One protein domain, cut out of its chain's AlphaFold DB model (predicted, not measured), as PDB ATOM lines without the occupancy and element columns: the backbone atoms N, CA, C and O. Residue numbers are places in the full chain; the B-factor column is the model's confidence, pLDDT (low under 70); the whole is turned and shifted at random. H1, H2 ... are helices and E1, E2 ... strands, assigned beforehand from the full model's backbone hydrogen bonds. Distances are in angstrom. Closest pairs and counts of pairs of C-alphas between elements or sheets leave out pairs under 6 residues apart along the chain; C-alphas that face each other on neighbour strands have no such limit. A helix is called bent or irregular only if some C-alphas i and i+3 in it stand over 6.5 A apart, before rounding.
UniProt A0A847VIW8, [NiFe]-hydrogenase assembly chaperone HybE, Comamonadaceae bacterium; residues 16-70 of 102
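What this domain is: This is residues 16 to 70 of the 102 residues of the protein "[NiFe]-hydrogenase assembly chaperone HybE" of Comamonadaceae bacterium (UniProt A0A847VIW8). A small, twisted sheet of three antiparallel strands and one helix, H1, stand as two sides of a loose V, and the long stretch of residues 42 to 53 spans its open side from E3 to the start of H1. The long strand E2 is the backbone of the sheet, bent and paired with E1 along one part and with E3 along another; the end of H1 comes back only to the E1 and E2 hairpin. The printed part has 55 residues, with three named strands and then one named helix in the order E1, E2, E3, H1; the sheet's order is E1, E2, E3. The class is mixed, helices and strands, and the whole is loose, with a radius of gyration of the C-alphas of 13.1 A and spans of 32 by 28 by 18 A.

Where its parts are: E2, residues 24 to 33, is the longest strand by residues and measures 26.0 A from first to last C-alpha. E1, residues 16 to 21, measures 15.2 A and begins with C-alpha 16 at (-28.949, -1.511, 149.141). E3, residues 37 to 41, measures 12.9 A and ends with C-alpha 41 at (-19.767, -3.015, 149.662). H1, residues 54 to 68, measures 21.2 A, is not bent, and ends with C-alpha 68 at (-13.873, -0.019, 136.911).

How they stand to each other: E1, E2 and E3 form a meander, each strand the antiparallel neighbour of the one before. The sheet is strongly twisted, but only just, with C-alphas up to 4.1 A off its best plane. E2 is the inner strand and bends by 55 degrees at residue 27. Its pairing is staggered: residues 24 to 29 pair with E1, and residues 29 to 33 with E3. E1 and E2 are a hairpin, with 125 degrees between their directions; N 17 and O 28 are 2.8 A apart and N 26 and O 19 are 2.9 A apart, both within hydrogen-bond range. E2 and E3 are a hairpin at 147 degrees, with N 31 and O 39 at 2.8 A and N 33 and O 37 at 3.0 A, also within hydrogen-bond range. H1 is only just on the sheet, with 5 pairs of C-alphas within 10 A, and only grazes it with residues 67 to 68. The closest C-alphas of E1 and H1 are those of Val 21 and Leu 68, 6.0 A apart. The closest of E2 and H1 are those of Glu 24 and Leu 68, 7.2 A apart. In H1 every O i to N i+4 pair is within hydrogen-bond range.

The domain as a whole: The two C-alphas farthest apart are those of Gly 37 and Val 52, at 33.4 A. The links E1 to E2 and E2 to E3 are tight; the link E3 to H1, with 12 residues, is long. The printed part has no cut. Its mean pLDDT is 92.4, and no printed residue is under 70.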
ATOM      1  N   SER A  16     -29.536  -1.538 150.480       93.56
ATOM      2  CA  SER A  16     -28.949  -1.511 149.141       93.56
ATOM      3  C   SER A  16     -29.155  -0.152 148.475       93.56
ATOM      4  O   SER A  16     -30.208   0.464 148.644       93.56
ATOM      5  N   CYS A  17     -28.171   0.305 147.710       92.38
ATOM      6  CA  CYS A  17     -28.222   1.532 146.934       92.38
ATOM      7  C   CYS A  17     -27.378   1.395 145.665       92.38
ATOM      8  O   CYS A  17     -26.241   0.926 145.709       92.38
ATOM      9  N   ALA A  18     -27.920   1.833 144.531       94.12
ATOM     10  CA  ALA A  18     -27.192   1.798 143.273       94.12
ATOM     11  C   ALA A  18     -26.136   2.913 143.217       94.12
ATOM     12  O   ALA A  18     -26.410   4.075 143.551       94.12
ATOM     13  N   ARG A  19     -24.938   2.573 142.739       91.50
ATOM     14  CA  ARG A  19     -23.839   3.510 142.480       91.50
ATOM     15  C   ARG A  19     -23.291   3.287 141.083       91.50
ATOM     16  O   ARG A  19     -23.218   2.154 140.613       91.50
ATOM     17  N   THR A  20     -22.863   4.368 140.449       91.38
ATOM     18  CA  THR A  20     -22.086   4.287 139.214       91.38
ATOM     19  C   THR A  20     -20.604   4.303 139.563       91.38
ATOM     20  O   THR A  20     -20.143   5.223 140.240       91.38
ATOM     21  N   VAL A  21     -19.862   3.295 139.104       88.88
ATOM     22  CA  VAL A  21     -18.407   3.187 139.264       88.88
ATOM     23  C   VAL A  21     -17.799   2.955 137.884       88.88
ATOM     24  O   VAL A  21     -18.048   1.933 137.250       88.88
ATOM     25  N   GLY A  22     -17.028   3.926 137.396       87.19
ATOM     26  CA  GLY A  22     -16.597   3.931 135.998       87.19
ATOM     27  C   GLY A  22     -17.807   4.036 135.065       87.19
ATOM     28  O   GLY A  22     -18.608   4.963 135.190       87.19
ATOM     29  N   CYS A  23     -17.943   3.079 134.147       87.75
ATOM     30  CA  CYS A  23     -19.087   2.968 133.237       87.75
ATOM     31  C   CYS A  23     -20.210   2.061 133.759       87.75
ATOM     32  O   CYS A  23     -21.263   1.987 133.131       87.75
ATOM     33  N   GLU A  24     -20.003   1.393 134.894       90.69
ATOM     34  CA  GLU A  24     -20.901   0.352 135.388       90.69
ATOM     35  C   GLU A  24     -21.813   0.866 136.499       90.69
ATOM     36  O   GLU A  24     -21.407   1.678 137.338       90.69
ATOM     37  N   ARG A  25     -23.049   0.361 136.537       93.94
ATOM     38  CA  ARG A  25     -23.998   0.597 137.632       93.94
ATOM     39  C   ARG A  25     -24.101  -0.658 138.488       93.94
ATOM     40  O   ARG A  25     -24.509  -1.704 137.998       93.94
ATOM     41  N   LEU A  26     -23.757  -0.534 139.763       93.94
ATOM     42  CA  LEU A  26     -23.652  -1.647 140.703       93.94
ATOM     43  C   LEU A  26     -24.507  -1.386 141.943       93.94
ATOM     44  O   LEU A  26     -24.628  -0.242 142.388       93.94
ATOM     45  N   ASP A  27     -25.056  -2.450 142.520       95.00
ATOM     46  CA  ASP A  27     -25.788  -2.382 143.782       95.00
ATOM     47  C   ASP A  27     -24.834  -2.577 144.959       95.00
ATOM     48  O   ASP A  27     -24.194  -3.621 145.118       95.00
ATOM     49  N   PHE A  28     -24.744  -1.545 145.788       94.88
ATOM     50  CA  PHE A  28     -23.944  -1.539 147.000       94.88
ATOM     51  C   PHE A  28     -24.827  -1.715 148.223       94.88
ATOM     52  O   PHE A  28     -25.934  -1.195 148.267       94.88
ATOM     53  N   ILE A  29     -24.319  -2.392 149.245       95.19
ATOM     54  CA  ILE A  29     -24.962  -2.548 150.544       95.19
ATOM     55  C   ILE A  29     -24.181  -1.718 151.558       95.19
ATOM     56  O   ILE A  29     -22.955  -1.828 151.642       95.19
ATOM     57  N   GLY A  30     -24.889  -0.895 152.328       94.19
ATOM     58  CA  GLY A  30     -24.296  -0.165 153.439       94.19
ATOM     59  C   GLY A  30     -23.773  -1.115 154.515       94.19
ATOM     60  O   GLY A  30     -24.384  -2.145 154.816       94.19
ATOM     61  N   ALA A  31     -22.655  -0.753 155.124       92.19
ATOM     62  CA  ALA A  31     -22.009  -1.466 156.211       92.19
ATOM     63  C   ALA A  31     -21.371  -0.467 157.187       92.19
ATOM     64  O   ALA A  31     -21.199   0.715 156.889       92.19
ATOM     65  N   HIS A  32     -21.043  -0.944 158.383       90.25
ATOM     66  CA  HIS A  32     -20.362  -0.150 159.395       90.25
ATOM     67  C   HIS A  32     -19.351  -1.021 160.130       90.25
ATOM     68  O   HIS A  32     -19.689  -2.117 160.579       90.25
ATOM     69  N   ASP A  33     -18.134  -0.516 160.289       89.06
ATOM     70  CA  ASP A  33     -17.082  -1.134 161.091       89.06
ATOM     71  C   ASP A  33     -16.525  -0.092 162.075       89.06
ATOM     72  O   ASP A  33     -16.283   1.041 161.665       89.06
ATOM     73  N   PRO A  34     -16.303  -0.421 163.360       86.62
ATOM     74  CA  PRO A  34     -15.812   0.548 164.343       86.62
ATOM     75  C   PRO A  34     -14.471   1.215 163.989       86.62
ATOM     76  O   PRO A  34     -14.224   2.333 164.435       86.62
ATOM     77  N   GLY A  35     -13.605   0.552 163.212       87.19
ATOM     78  CA  GLY A  35     -12.308   1.080 162.785       87.19
ATOM     79  C   GLY A  35     -12.336   1.840 161.455       87.19
ATOM     80  O   GLY A  35     -11.430   2.635 161.196       87.19
ATOM     81  N   LEU A  36     -13.355   1.619 160.617       82.94
ATOM     82  CA  LEU A  36     -13.496   2.254 159.295       82.94
ATOM     83  C   LEU A  36     -14.633   3.286 159.225       82.94
ATOM     84  O   LEU A  36     -14.633   4.126 158.327       82.94
ATOM     85  N   GLY A  37     -15.588   3.238 160.153       86.06
ATOM     86  CA  GLY A  37     -16.842   3.982 160.090       86.06
ATOM     87  C   GLY A  37     -17.845   3.351 159.121       86.06
ATOM     88  O   GLY A  37     -17.850   2.137 158.900       86.06
ATOM     89  N   ALA A  38     -18.726   4.180 158.558       88.56
ATOM     90  CA  ALA A  38     -19.670   3.762 157.525       88.56
ATOM     91  C   ALA A  38     -18.957   3.560 156.179       88.56
ATOM     92  O   ALA A  38     -18.102   4.361 155.799       88.56
ATOM     93  N   TYR A  39     -19.321   2.500 155.460       88.69
ATOM     94  CA  TYR A  39     -18.833   2.207 154.113       88.69
ATOM     95  C   TYR A  39     -19.869   1.407 153.322       88.69
ATOM     96  O   TYR A  39     -20.884   0.964 153.854       88.69
ATOM     97  N   GLU A  40     -19.611   1.215 152.034       92.00
ATOM     98  CA  GLU A  40     -20.484   0.489 151.117       92.00
ATOM     99  C   GLU A  40     -19.711  -0.670 150.472       92.00
ATOM    100  O   GLU A  40     -18.535  -0.524 150.128       92.00
ATOM    101  N   ILE A  41     -20.359  -1.825 150.298       92.75
ATOM    102  CA  ILE A  41     -19.767  -3.015 149.662       92.75
ATOM    103  C   ILE A  41     -20.653  -3.560 148.548       92.75
ATOM    104  O   ILE A  41     -21.873  -3.567 148.664       92.75
ATOM    105  N   CYS A  42     -20.038  -4.066 147.484       93.12
ATOM    106  CA  CYS A  42     -20.717  -4.751 146.389       93.12
ATOM    107  C   CYS A  42     -20.039  -6.109 146.157       93.12
ATOM    108  O   CYS A  42     -18.812  -6.184 146.062       93.12
ATOM    109  N   SER A  43     -20.825  -7.186 146.088       91.62
ATOM    110  CA  SER A  43     -20.309  -8.522 145.775       91.62
ATOM    111  C   SER A  43     -20.158  -8.677 144.265       91.62
ATOM    112  O   SER A  43     -21.152  -8.819 143.559       91.62
ATOM    113  N   LEU A  44     -18.918  -8.694 143.776       91.69
ATOM    114  CA  LEU A  44     -18.627  -8.809 142.339       91.69
ATOM    115  C   LEU A  44     -18.495 -10.257 141.859       91.69
ATOM    116  O   LEU A  44     -18.687 -10.535 140.681       91.69
ATOM    117  N   PHE A  45     -18.174 -11.187 142.761       91.00
ATOM    118  CA  PHE A  45     -18.062 -12.603 142.431       91.00
ATOM    119  C   PHE A  45     -18.383 -13.477 143.641       91.00
ATOM    120  O   PHE A  45     -17.892 -13.239 144.744       91.00
ATOM    121  N   SER A  46     -19.195 -14.507 143.419       88.12
ATOM    122  CA  SER A  46     -19.539 -15.524 144.408       88.12
ATOM    123  C   SER A  46     -19.904 -16.823 143.678       88.12
ATOM    124  O   SER A  46     -20.553 -16.746 142.632       88.12
ATOM    125  N   PRO A  47     -19.525 -18.006 144.197       90.38
ATOM    126  CA  PRO A  47     -18.793 -18.242 145.447       90.38
ATOM    127  C   PRO A  47     -17.269 -18.101 145.298       90.38
ATOM    128  O   PRO A  47     -16.704 -18.428 144.260       90.38
ATOM    129  N   MET A  48     -16.573 -17.700 146.369       90.44
ATOM    130  CA  MET A  48     -15.099 -17.598 146.378       90.44
ATOM    131  C   MET A  48     -14.385 -18.933 146.112       90.44
ATOM    132  O   MET A  48     -13.274 -18.940 145.596       90.44
ATOM    133  N   SER A  49     -15.024 -20.067 146.411       90.94
ATOM    134  CA  SER A  49     -14.482 -21.407 146.149       90.94
ATOM    135  C   SER A  49     -14.450 -21.796 144.669       90.94
ATOM    136  O   SER A  49     -13.897 -22.840 144.339       90.94
ATOM    137  N   ALA A  50     -15.044 -20.994 143.779       94.50
ATOM    138  CA  ALA A  50     -14.958 -21.223 142.340       94.50
ATOM    139  C   ALA A  50     -13.613 -20.764 141.743       94.50
ATOM    140  O   ALA A  50     -13.314 -21.096 140.597       94.50
ATOM    141  N   PHE A  51     -12.787 -20.030 142.498       95.69
ATOM    142  CA  PHE A  51     -11.408 -19.761 142.100       95.69
ATOM    143  C   PHE A  51     -10.535 -20.997 142.325       95.69
ATOM    144  O   PHE A  51     -10.596 -21.624 143.380       95.69
ATOM    145  N   VAL A  52      -9.700 -21.318 141.333       95.56
ATOM    146  CA  VAL A  52      -8.774 -22.460 141.391       95.56
ATOM    147  C   VAL A  52      -7.770 -22.329 142.539       95.56
ATOM    148  O   VAL A  52      -7.459 -23.312 143.207       95.56
ATOM    149  N   ASP A  53      -7.295 -21.109 142.788       96.31
ATOM    150  CA  ASP A  53      -6.390 -20.764 143.874       96.31
ATOM    151  C   ASP A  53      -6.490 -19.266 144.223       96.31
ATOM    152  O   ASP A  53      -7.246 -18.488 143.627       96.31
ATOM    153  N   GLN A  54      -5.711 -18.852 145.222       95.94
ATOM    154  CA  GLN A  54      -5.656 -17.462 145.670       95.94
ATOM    155  C   GLN A  54      -5.062 -16.523 144.608       95.94
ATOM    156  O   GLN A  54      -5.484 -15.366 144.526       95.94
ATOM    157  N   ALA A  55      -4.135 -17.003 143.775       97.31
ATOM    158  CA  ALA A  55      -3.533 -16.196 142.719       97.31
ATOM    159  C   ALA A  55      -4.563 -15.841 141.636       97.31
ATOM    160  O   ALA A  55      -4.626 -14.686 141.208       97.31
ATOM    161  N   ALA A  56      -5.430 -16.783 141.260       96.31
ATOM    162  CA  ALA A  56      -6.538 -16.549 140.343       96.31
ATOM    163  C   ALA A  56      -7.535 -15.524 140.902       96.31
ATOM    164  O   ALA A  56      -7.915 -14.595 140.191       96.31
ATOM    165  N   ALA A  57      -7.891 -15.625 142.186       95.75
ATOM    166  CA  ALA A  57      -8.767 -14.648 142.835       95.75
ATOM    167  C   ALA A  57      -8.173 -13.224 142.806       95.75
ATOM    168  O   ALA A  57      -8.873 -12.255 142.494       95.75
ATOM    169  N   VAL A  58      -6.867 -13.085 143.075       96.31
ATOM    170  CA  VAL A  58      -6.163 -11.792 142.995       96.31
ATOM    171  C   VAL A  58      -6.117 -11.270 141.562       96.31
ATOM    172  O   VAL A  58      -6.390 -10.088 141.346       96.31
ATOM    173  N   ALA A  59      -5.815 -12.126 140.583       96.50
ATOM    174  CA  ALA A  59      -5.788 -11.741 139.174       96.50
ATOM    175  C   ALA A  59      -7.160 -11.228 138.705       96.50
ATOM    176  O   ALA A  59      -7.246 -10.176 138.069       96.50
ATOM    177  N   THR A  60      -8.246 -11.904 139.090       95.75
ATOM    178  CA  THR A  60      -9.613 -11.443 138.813       95.75
ATOM    179  C   THR A  60      -9.905 -10.101 139.483       95.75
ATOM    180  O   THR A  60     -10.414  -9.193 138.825       95.75
ATOM    181  N   ALA A  61      -9.536  -9.921 140.756       94.62
ATOM    182  CA  ALA A  61      -9.725  -8.649 141.454       94.62
ATOM    183  C   ALA A  61      -8.969  -7.490 140.774       94.62
ATOM    184  O   ALA A  61      -9.502  -6.387 140.642       94.62
ATOM    185  N   GLN A  62      -7.745  -7.736 140.298       97.00
ATOM    186  CA  GLN A  62      -6.964  -6.746 139.552       97.00
ATOM    187  C   GLN A  62      -7.609  -6.395 138.206       97.00
ATOM    188  O   GLN A  62      -7.684  -5.212 137.869       97.00
ATOM    189  N   ALA A  63      -8.114  -7.388 137.469       95.88
ATOM    190  CA  ALA A  63      -8.808  -7.166 136.200       95.88
ATOM    191  C   ALA A  63     -10.076  -6.317 136.387       95.88
ATOM    192  O   ALA A  63     -10.287  -5.342 135.667       95.88
ATOM    193  N   VAL A  64     -10.868  -6.621 137.417       94.06
ATOM    194  CA  VAL A  64     -12.047  -5.835 137.802       94.06
ATOM    195  C   VAL A  64     -11.675  -4.389 138.138       94.06
ATOM    196  O   VAL A  64     -12.325  -3.456 137.670       94.06
ATOM    197  N   LEU A  65     -10.611  -4.170 138.917       93.50
ATOM    198  CA  LEU A  65     -10.149  -2.814 139.234       93.50
ATOM    199  C   LEU A  65      -9.686  -2.049 137.990       93.50
ATOM    200  O   LEU A  65      -9.903  -0.839 137.920       93.50
ATOM    201  N   ALA A  66      -9.040  -2.722 137.036       94.31
ATOM    202  CA  ALA A  66      -8.625  -2.108 135.780       94.31
ATOM    203  C   ALA A  66      -9.836  -1.669 134.939       94.31
ATOM    204  O   ALA A  66      -9.821  -0.576 134.376       94.31
ATOM    205  N   GLU A  67     -10.892  -2.484 134.912       92.81
ATOM    206  CA  GLU A  67     -12.148  -2.177 134.225       92.81
ATOM    207  C   GLU A  67     -12.870  -0.984 134.867       92.81
ATOM    208  O   GLU A  67     -13.119   0.023 134.210       92.81
ATOM    209  N   LEU A  68     -13.119  -1.045 136.179       91.50
ATOM    210  CA  LEU A  68     -13.873  -0.019 136.911       91.50
ATOM    211  C   LEU A  68     -13.170   1.346 136.965       91.50
ATOM    212  O   LEU A  68     -13.814   2.370 137.191       91.50
ATOM    213  N   ARG A  69     -11.844   1.373 136.789       92.38
ATOM    214  CA  ARG A  69     -11.047   2.610 136.728       92.38
ATOM    215  C   ARG A  69     -10.861   3.134 135.311       92.38
ATOM    216  O   ARG A  69     -10.268   4.204 135.157       92.38
ATOM    217  N   ARG A  70     -11.316   2.408 134.286       91.31
ATOM    218  CA  ARG A  70     -11.243   2.906 132.917       91.31
ATOM    219  C   ARG A  70     -12.101   4.174 132.825       91.31
ATOM    220  O   ARG A  70     -13.266   4.145 133.224       91.31
TER     221      ARG A  70